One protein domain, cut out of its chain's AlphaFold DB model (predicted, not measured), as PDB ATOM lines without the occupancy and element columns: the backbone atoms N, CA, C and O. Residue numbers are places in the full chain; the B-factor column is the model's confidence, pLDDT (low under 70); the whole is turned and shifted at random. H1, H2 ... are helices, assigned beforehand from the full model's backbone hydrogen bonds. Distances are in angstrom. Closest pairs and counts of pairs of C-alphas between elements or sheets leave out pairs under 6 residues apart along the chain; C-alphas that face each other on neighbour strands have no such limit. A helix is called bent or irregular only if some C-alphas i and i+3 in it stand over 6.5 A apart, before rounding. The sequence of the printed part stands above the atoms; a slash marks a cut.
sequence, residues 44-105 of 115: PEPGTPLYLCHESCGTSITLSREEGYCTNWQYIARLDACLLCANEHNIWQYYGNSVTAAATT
ATOM      1  N   PRO A  44     -44.439 -33.789  17.733       79.38
ATOM      2  CA  PRO A  44     -44.601 -34.727  18.836       79.38
ATOM      3  C   PRO A  44     -46.004 -34.627  19.459       79.38
ATOM      4  O   PRO A  44     -46.621 -33.562  19.436       79.38
ATOM      5  N   GLU A  45     -46.522 -35.714  20.027       84.06
ATOM      6  CA  GLU A  45     -47.851 -35.697  20.650       84.06
ATOM      7  C   GLU A  45     -47.884 -34.731  21.854       84.06
ATOM      8  O   GLU A  45     -46.970 -34.787  22.690       84.06
ATOM      9  N   PRO A  46     -48.906 -33.858  21.985       86.94
ATOM     10  CA  PRO A  46     -49.019 -32.932  23.107       86.94
ATOM     11  C   PRO A  46     -48.885 -33.612  24.472       86.94
ATOM     12  O   PRO A  46     -49.444 -34.676  24.715       86.94
ATOM     13  N   GLY A  47     -48.145 -32.980  25.385       85.88
ATOM     14  CA  GLY A  47     -47.911 -33.501  26.738       85.88
ATOM     15  C   GLY A  47     -46.792 -34.543  26.850       85.88
ATOM     16  O   GLY A  47     -46.392 -34.873  27.965       85.88
ATOM     17  N   THR A  48     -46.225 -35.019  25.736       93.00
ATOM     18  CA  THR A  48     -45.006 -35.845  25.780       93.00
ATOM     19  C   THR A  48     -43.769 -35.004  26.140       93.00
ATOM     20  O   THR A  48     -43.725 -33.814  25.816       93.00
ATOM     21  N   PRO A  49     -42.717 -35.593  26.749       94.81
ATOM     22  CA  PRO A  49     -41.464 -34.876  27.016       94.81
ATOM     23  C   PRO A  49     -40.855 -34.238  25.758       94.81
ATOM     24  O   PRO A  49     -40.455 -33.072  25.777       94.81
ATOM     25  N   LEU A  50     -40.891 -34.959  24.632       93.81
ATOM     26  CA  LEU A  50     -40.428 -34.456  23.341       93.81
ATOM     27  C   LEU A  50     -41.250 -33.244  22.871       93.81
ATOM     28  O   LEU A  50     -40.675 -32.274  22.381       93.81
ATOM     29  N   TYR A  51     -42.576 -33.267  23.046       94.31
ATOM     30  CA  TYR A  51     -43.429 -32.124  22.717       94.31
ATOM     31  C   TYR A  51     -43.104 -30.902  23.560       94.31
ATOM     32  O   TYR A  51     -42.950 -29.817  23.010       94.31
ATOM     33  N   LEU A  52     -42.957 -31.067  24.874       95.94
ATOM     34  CA  LEU A  52     -42.635 -29.958  25.775       95.94
ATOM     35  C   LEU A  52     -41.261 -29.353  25.457       95.94
ATOM     36  O   LEU A  52     -41.090 -28.132  25.497       95.94
ATOM     37  N   CYS A  53     -40.298 -30.197  25.078       96.88
ATOM     38  CA  CYS A  53     -38.987 -29.752  24.623       96.88
ATOM     39  C   CYS A  53     -39.082 -28.951  23.317       96.88
ATOM     40  O   CYS A  53     -38.585 -27.829  23.217       96.88
ATOM     41  N   HIS A  54     -39.789 -29.505  22.329       96.25
ATOM     42  CA  HIS A  54     -40.036 -28.873  21.037       96.25
ATOM     43  C   HIS A  54     -40.768 -27.530  21.184       96.25
ATOM     44  O   HIS A  54     -40.363 -26.527  20.599       96.25
ATOM     45  N   GLU A  55     -41.829 -27.493  21.990       96.44
ATOM     46  CA  GLU A  55     -42.603 -26.291  22.301       96.44
ATOM     47  C   GLU A  55     -41.726 -25.236  22.979       96.44
ATOM     48  O   GLU A  55     -41.776 -24.073  22.584       96.44
ATOM     49  N   SER A  56     -40.880 -25.617  23.938       98.19
ATOM     50  CA  SER A  56     -40.009 -24.664  24.637       98.19
ATOM     51  C   SER A  56     -38.962 -24.056  23.704       98.19
ATOM     52  O   SER A  56     -38.833 -22.832  23.666       98.19
ATOM     53  N   CYS A  57     -38.301 -24.871  22.875       98.12
ATOM     54  CA  CYS A  57     -37.343 -24.380  21.879       98.12
ATOM     55  C   CYS A  57     -37.995 -23.494  20.803       98.12
ATOM     56  O   CYS A  57     -37.441 -22.465  20.411       98.12
ATOM     57  N   GLY A  58     -39.189 -23.854  20.325       97.62
ATOM     58  CA  GLY A  58     -39.929 -23.032  19.365       97.62
ATOM     59  C   GLY A  58     -40.435 -21.721  19.976       97.62
ATOM     60  O   GLY A  58     -40.347 -20.652  19.363       97.62
ATOM     61  N   THR A  59     -40.927 -21.782  21.212       98.25
ATOM     62  CA  THR A  59     -41.456 -20.616  21.928       98.25
ATOM     63  C   THR A  59     -40.347 -19.638  22.289       98.25
ATOM     64  O   THR A  59     -40.546 -18.439  22.122       98.25
ATOM     65  N   SER A  60     -39.155 -20.102  22.683       98.50
ATOM     66  CA  SER A  60     -38.032 -19.198  22.963       98.50
ATOM     67  C   SER A  60     -37.634 -18.371  21.733       98.50
ATOM     68  O   SER A  60     -37.338 -17.189  21.866       98.50
ATOM     69  N   ILE A  61     -37.692 -18.947  20.525       98.62
ATOM     70  CA  ILE A  61     -37.443 -18.215  19.266       98.62
ATOM     71  C   ILE A  61     -38.584 -17.244  18.944       98.62
ATOM     72  O   ILE A  61     -38.367 -16.184  18.360       98.62
ATOM     73  N   THR A  62     -39.821 -17.616  19.266       98.62
ATOM     74  CA  THR A  62     -40.978 -16.744  19.031       98.62
ATOM     75  C   THR A  62     -40.904 -15.515  19.931       98.62
ATOM     76  O   THR A  62     -40.985 -14.395  19.433       98.62
ATOM     77  N   LEU A  63     -40.655 -15.723  21.225       98.69
ATOM     78  CA  LEU A  63     -40.500 -14.656  22.211       98.69
ATOM     79  C   LEU A  63     -39.273 -13.783  21.933       98.69
ATOM     80  O   LEU A  63     -39.310 -12.586  22.195       98.69
ATOM     81  N   SER A  64     -38.213 -14.327  21.324       98.44
ATOM     82  CA  SER A  64     -37.030 -13.532  20.965       98.44
ATOM     83  C   SER A  64     -37.264 -12.497  19.859       98.44
ATOM     84  O   SER A  64     -36.335 -11.795  19.466       98.44
ATOM     85  N   ARG A  65     -38.474 -12.437  19.294       98.12
ATOM     86  CA  ARG A  65     -38.880 -11.429  18.302       98.12
ATOM     87  C   ARG A  65     -39.553 -10.219  18.945       98.12
ATOM     88  O   ARG A  65     -39.799  -9.238  18.252       98.12
ATOM     89  N   GLU A  66     -39.878 -10.299  20.231       98.12
ATOM     90  CA  GLU A  66     -40.480  -9.204  20.984       98.12
ATOM     91  C   GLU A  66     -39.422  -8.167  21.382       98.12
ATOM     92  O   GLU A  66     -38.251  -8.486  21.598       98.12
ATOM     93  N   GLU A  67     -39.825  -6.903  21.502       97.50
ATOM     94  CA  GLU A  67     -38.939  -5.856  22.012       97.50
ATOM     95  C   GLU A  67     -38.578  -6.127  23.482       97.50
ATOM     96  O   GLU A  67     -39.429  -6.498  24.288       97.50
ATOM     97  N   GLY A  68     -37.302  -5.956  23.845       97.50
ATOM     98  CA  GLY A  68     -36.848  -6.124  25.231       97.50
ATOM     99  C   GLY A  68     -36.868  -7.566  25.759       97.50
ATOM    100  O   GLY A  68     -36.749  -7.767  26.966       97.50
ATOM    101  N   TYR A  69     -36.973  -8.579  24.891       98.56
ATOM    102  CA  TYR A  69     -37.118  -9.985  25.298       98.56
ATOM    103  C   TYR A  69     -36.006 -10.521  26.218       98.56
ATOM    104  O   TYR A  69     -36.235 -11.473  26.959       98.56
ATOM    105  N   CYS A  70     -34.821  -9.904  26.229       98.56
ATOM    106  CA  CYS A  70     -33.701 -10.327  27.073       98.56
ATOM    107  C   CYS A  70     -33.996 -10.280  28.581       98.56
ATOM    108  O   CYS A  70     -33.345 -10.988  29.344       98.56
ATOM    109  N   THR A  71     -34.967  -9.474  29.019       98.31
ATOM    110  CA  THR A  71     -35.429  -9.426  30.417       98.31
ATOM    111  C   THR A  71     -36.826 -10.028  30.596       98.31
ATOM    112  O   THR A  71     -37.371 -10.015  31.701       98.31
ATOM    113  N   ASN A  72     -37.413 -10.589  29.534       98.19
ATOM    114  CA  ASN A  72     -38.696 -11.273  29.596       98.19
ATOM    115  C   ASN A  72     -38.510 -12.645  30.263       98.19
ATOM    116  O   ASN A  72     -37.866 -13.545  29.721       98.19
ATOM    117  N   TRP A  73     -39.117 -12.825  31.437       98.25
ATOM    118  CA  TRP A  73     -39.025 -14.068  32.206       98.25
ATOM    119  C   TRP A  73     -39.547 -15.290  31.438       98.25
ATOM    120  O   TRP A  73     -39.043 -16.390  31.643       98.25
ATOM    121  N   GLN A  74     -40.520 -15.115  30.537       98.38
ATOM    122  CA  GLN A  74     -41.036 -16.211  29.715       98.38
ATOM    123  C   GLN A  74     -39.991 -16.663  28.701       98.38
ATOM    124  O   GLN A  74     -39.809 -17.861  28.511       98.38
ATOM    125  N   TYR A  75     -39.276 -15.721  28.077       98.62
ATOM    126  CA  TYR A  75     -38.188 -16.053  27.161       98.62
ATOM    127  C   TYR A  75     -37.096 -16.835  27.889       98.62
ATOM    128  O   TYR A  75     -36.728 -17.916  27.437       98.62
ATOM    129  N   ILE A  76     -36.646 -16.322  29.038       98.62
ATOM    130  CA  ILE A  76     -35.591 -16.945  29.847       98.62
ATOM    131  C   ILE A  76     -36.012 -18.360  30.266       98.62
ATOM    132  O   ILE A  76     -35.294 -19.317  30.000       98.62
ATOM    133  N   ALA A  77     -37.220 -18.522  30.814       98.50
ATOM    134  CA  ALA A  77     -37.714 -19.829  31.245       98.50
ATOM    135  C   ALA A  77     -37.833 -20.836  30.086       98.50
ATOM    136  O   ALA A  77     -37.522 -22.016  30.254       98.50
ATOM    137  N   ARG A  78     -38.273 -20.393  28.901       98.50
ATOM    138  CA  ARG A  78     -38.392 -21.262  27.718       98.50
ATOM    139  C   ARG A  78     -37.034 -21.598  27.106       98.50
ATOM    140  O   ARG A  78     -36.853 -22.728  26.656       98.50
ATOM    141  N   LEU A  79     -36.091 -20.655  27.118       98.62
ATOM    142  CA  LEU A  79     -34.702 -20.891  26.729       98.62
ATOM    143  C   LEU A  79     -34.077 -21.965  27.628       98.62
ATOM    144  O   LEU A  79     -33.587 -22.966  27.110       98.62
ATOM    145  N   ASP A  80     -34.165 -21.806  28.947       98.31
ATOM    146  CA  ASP A  80     -33.611 -22.767  29.907       98.31
ATOM    147  C   ASP A  80     -34.240 -24.155  29.736       98.31
ATOM    148  O   ASP A  80     -33.530 -25.155  29.615       98.31
ATOM    149  N   ALA A  81     -35.571 -24.222  29.630       97.94
ATOM    150  CA  ALA A  81     -36.281 -25.477  29.402       97.94
ATOM    151  C   ALA A  81     -35.856 -26.165  28.092       97.94
ATOM    152  O   ALA A  81     -35.671 -27.379  28.078       97.94
ATOM    153  N   CYS A  82     -35.650 -25.405  27.011       98.38
ATOM    154  CA  CYS A  82     -35.124 -25.938  25.754       98.38
ATOM    155  C   CYS A  82     -33.720 -26.537  25.935       98.38
ATOM    156  O   CYS A  82     -33.459 -27.668  25.519       98.38
ATOM    157  N   LEU A  83     -32.809 -25.794  26.574       98.38
ATOM    158  CA  LEU A  83     -31.416 -26.212  26.737       98.38
ATOM    159  C   LEU A  83     -31.273 -27.462  27.614       98.38
ATOM    160  O   LEU A  83     -30.340 -28.234  27.407       98.38
ATOM    161  N   LEU A  84     -32.199 -27.717  28.539       97.69
ATOM    162  CA  LEU A  84     -32.173 -28.924  29.369       97.69
ATOM    163  C   LEU A  84     -32.401 -30.222  28.578       97.69
ATOM    164  O   LEU A  84     -31.855 -31.255  28.946       97.69
ATOM    165  N   CYS A  85     -33.190 -30.189  27.501       97.12
ATOM    166  CA  CYS A  85     -33.691 -31.402  26.844       97.12
ATOM    167  C   CYS A  85     -33.295 -31.537  25.364       97.12
ATOM    168  O   CYS A  85     -33.465 -32.607  24.778       97.12
ATOM    169  N   ALA A  86     -32.778 -30.479  24.726       97.44
ATOM    170  CA  ALA A  86     -32.629 -30.460  23.270       97.44
ATOM    171  C   ALA A  86     -31.689 -31.546  22.712       97.44
ATOM    172  O   ALA A  86     -31.926 -32.034  21.604       97.44
ATOM    173  N   ASN A  87     -30.645 -31.936  23.456       97.06
ATOM    174  CA  ASN A  87     -29.761 -33.038  23.058       97.06
ATOM    175  C   ASN A  87     -30.376 -34.411  23.337       97.06
ATOM    176  O   ASN A  87     -30.263 -35.285  22.484       97.06
ATOM    177  N   GLU A  88     -31.037 -34.584  24.486       95.69
ATOM    178  CA  GLU A  88     -31.712 -35.836  24.867       95.69
ATOM    179  C   GLU A  88     -32.710 -36.271  23.789       95.69
ATOM    180  O   GLU A  88     -32.766 -37.421  23.362       95.69
ATOM    181  N   HIS A  89     -33.448 -35.302  23.262       94.25
ATOM    182  CA  HIS A  89     -34.425 -35.523  22.209       94.25
ATOM    183  C   HIS A  89     -33.870 -35.375  20.787       94.25
ATOM    184  O   HIS A  89     -34.623 -35.491  19.820       94.25
ATOM    185  N   ASN A  90     -32.568 -35.114  20.640       94.62
ATOM    186  CA  ASN A  90     -31.899 -34.887  19.359       94.62
ATOM    187  C   ASN A  90     -32.596 -33.828  18.472       94.62
ATOM    188  O   ASN A  90     -32.626 -33.937  17.245       94.62
ATOM    189  N   ILE A  91     -33.169 -32.787  19.086       94.75
ATOM    190  CA  ILE A  91     -33.857 -31.698  18.373       94.75
ATOM    191  C   ILE A  91     -33.000 -30.443  18.228       94.75
ATOM    192  O   ILE A  91     -33.376 -29.521  17.504       94.75
ATOM    193  N   TRP A  92     -31.830 -30.397  18.873       97.44
ATOM    194  CA  TRP A  92     -30.929 -29.251  18.769       97.44
ATOM    195  C   TRP A  92     -30.537 -28.934  17.321       97.44
ATOM    196  O   TRP A  92     -30.438 -27.770  16.952       97.44
ATOM    197  N   GLN A  93     -30.419 -29.949  16.464       96.12
ATOM    198  CA  GLN A  93     -30.175 -29.778  15.028       96.12
ATOM    199  C   GLN A  93     -31.226 -28.908  14.308       96.12
ATOM    200  O   GLN A  93     -30.907 -28.282  13.301       96.12
ATOM    201  N   TYR A  94     -32.460 -28.838  14.820       95.31
ATOM    202  CA  TYR A  94     -33.544 -28.051  14.224       95.31
ATOM    203  C   TYR A  94     -33.626 -26.631  14.791       95.31
ATOM    204  O   TYR A  94     -34.009 -25.704  14.083       95.31
ATOM    205  N   TYR A  95     -33.251 -26.451  16.058       97.75
ATOM    206  CA  TYR A  95     -33.464 -25.203  16.798       97.75
ATOM    207  C   TYR A  95     -32.180 -24.415  17.078       97.75
ATOM    208  O   TYR A  95     -32.227 -23.200  17.280       97.75
ATOM    209  N   GLY A  96     -31.031 -25.086  17.069       97.94
ATOM    210  CA  GLY A  96     -29.809 -24.610  17.701       97.94
ATOM    211  C   GLY A  96     -29.292 -23.288  17.163       97.94
ATOM    212  O   GLY A  96     -28.934 -22.412  17.945       97.94
ATOM    213  N   ASN A  97     -29.332 -23.091  15.846       98.50
ATOM    214  CA  ASN A  97     -28.873 -21.846  15.230       98.50
ATOM    215  C   ASN A  97     -29.702 -20.639  15.692       98.50
ATOM    216  O   ASN A  97     -29.146 -19.619  16.095       98.50
ATOM    217  N   SER A  98     -31.031 -20.756  15.670       98.38
ATOM    218  CA  SER A  98     -31.930 -19.662  16.047       98.38
ATOM    219  C   SER A  98     -31.932 -19.406  17.551       98.38
ATOM    220  O   SER A  98     -31.884 -18.250  17.966       98.38
ATOM    221  N   VAL A  99     -31.926 -20.466  18.367       98.56
ATOM    222  CA  VAL A  99     -31.822 -20.344  19.829       98.56
ATOM    223  C   VAL A  99     -30.494 -19.690  20.218       98.56
ATOM    224  O   VAL A  99     -30.486 -18.765  21.026       98.56
ATOM    225  N   THR A 100     -29.385 -20.103  19.597       98.62
ATOM    226  CA  THR A 100     -28.059 -19.521  19.857       98.62
ATOM    227  C   THR A 100     -27.996 -18.055  19.458       98.62
ATOM    228  O   THR A 100     -27.517 -17.237  20.242       98.62
ATOM    229  N   ALA A 101     -28.505 -17.690  18.280       98.56
ATOM    230  CA  ALA A 101     -28.523 -16.298  17.834       98.56
ATOM    231  C   ALA A 101     -29.317 -15.391  18.795       98.56
ATOM    232  O   ALA A 101     -28.839 -14.318  19.169       98.56
ATOM    233  N   ALA A 102     -30.493 -15.846  19.243       98.38
ATOM    234  CA  ALA A 102     -31.303 -15.126  20.225       98.38
ATOM    235  C   ALA A 102     -30.574 -14.984  21.572       98.38
ATOM    236  O   ALA A 102     -30.392 -13.876  22.067       98.38
ATOM    237  N   ALA A 103     -30.082 -16.091  22.133       98.56
ATOM    238  CA  ALA A 103     -29.396 -16.085  23.426       98.56
ATOM    239  C   ALA A 103     -28.160 -15.174  23.420       98.56
ATOM    240  O   ALA A 103     -27.984 -14.356  24.323       98.56
ATOM    241  N   THR A 104     -27.345 -15.252  22.363       98.38
ATOM    242  CA  THR A 104     -26.102 -14.472  22.248       98.38
ATOM    243  C   THR A 104     -26.378 -12.970  22.162       98.38
ATOM    244  O   THR A 104     -25.621 -12.177  22.717       98.38
ATOM    245  N   THR A 105     -27.490 -12.564  21.538       98.19
ATOM    246  CA  THR A 105     -27.926 -11.154  21.502       98.19
ATOM    247  C   THR A 105     -28.179 -10.604  22.908       98.19
ATOM    248  O   THR A 105     -27.903  -9.437  23.176       98.19
TER     249      THR A 105
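AT A GLANCE: This is residues 44 to 105 of the 115 residues of an uncharacterized protein of Verticillium dahliae (UniProt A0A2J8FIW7). What would one see first, going along from residue 44? Three helices make a small up-and-down bundle, each running against the one before it: H1 and H2 are folded back on each other as a hairpin, and H3 packs on H1 from another side, with a weaker approach to H2. The helices are splayed rather than neatly aligned, and their centres make a triangle. What is the make-up? The printed part has 62 residues with three named helices, in the order H1, H2, H3, and no named strand, and its class is all helix. How large and how dense is it? The whole is compact, with a radius of gyration of the C-alphas of 10.9 A, and its C-alphas span 31 by 21 by 15 A, only just elongated.

HOW THE PARTS SIT: How do the first two helices stand to each other? H1, residues 49 to 63, and H2, residues 73 to 85, touch with 23 pairs of C-alphas within 8 A, and they form a helical hairpin. Their closest C-alphas are those of Cys 57 and Cys 82, 4.7 A apart, and their centres are 8.2 A apart. They run opposite ways at a steep tilt of 39 degrees. Where does the last helix come in? H3, residues 92 to 105, touches H1 with 7 pairs of C-alphas within 8 A, the closest being those of Ile 61 and Val 99, 6.0 A apart; H1 touches H3 with residues 57 to 61 alone. H1 and H3 run the same way at a tilt of 35.2 degrees, only just steep. Does H3 also meet H2? H2 and H3 are close but not clearly touching, with 2 pairs of C-alphas within 8 A, the closest being those of Leu 79 and Val 99, 7.5 A apart. They run opposite ways at a tilt of 37 degrees, only just steep. What do the backbone N and O atoms show? The O i to N i+4 pairs within hydrogen-bond range are 10 of 11 in H1, 8 of 9 in H2 and 8 of 10 in H3.

IN THESE COORDINATES: Where does H1 lie? It begins at C-alpha 49, at (-41.464, -34.876, 27.016), and ends at C-alpha 63, at (-40.500, -14.656, 22.211). With 15 residues it is the longest helix by residues, 20.8 A from first to last C-alpha. Where does H2 lie? It runs from Trp 73 to Cys 85, 13 residues, 18.9 A from first to last C-alpha, and C-alpha 73 is at (-39.025, -14.068, 32.206). Where does H3 lie? It runs from Trp 92 to Thr 105, 14 residues, 18.5 A from first to last C-alpha, and C-alpha 105 is at (-27.926, -11.154, 21.502). It is irregular: C-alphas 94 and 97 are 7.8 A apart, where about 5 A is found in a regular helix, and its line is a rough one.

THE WHOLE: How far does the printed part reach? The two C-alphas farthest apart are those of Glu 45 and Gly 68, at 31.9 A, and the first and last printed C-alphas, of Pro 44 and Thr 105, are 29.0 A apart. Are there cuts or long links? The printed part has no cut. Both links are short but not tight: 9 residues lie between H1 and H2, and 6 between H2 and H3. How sure is the model? The mean pLDDT of the printed part is 96.6, and no printed residue is under 70.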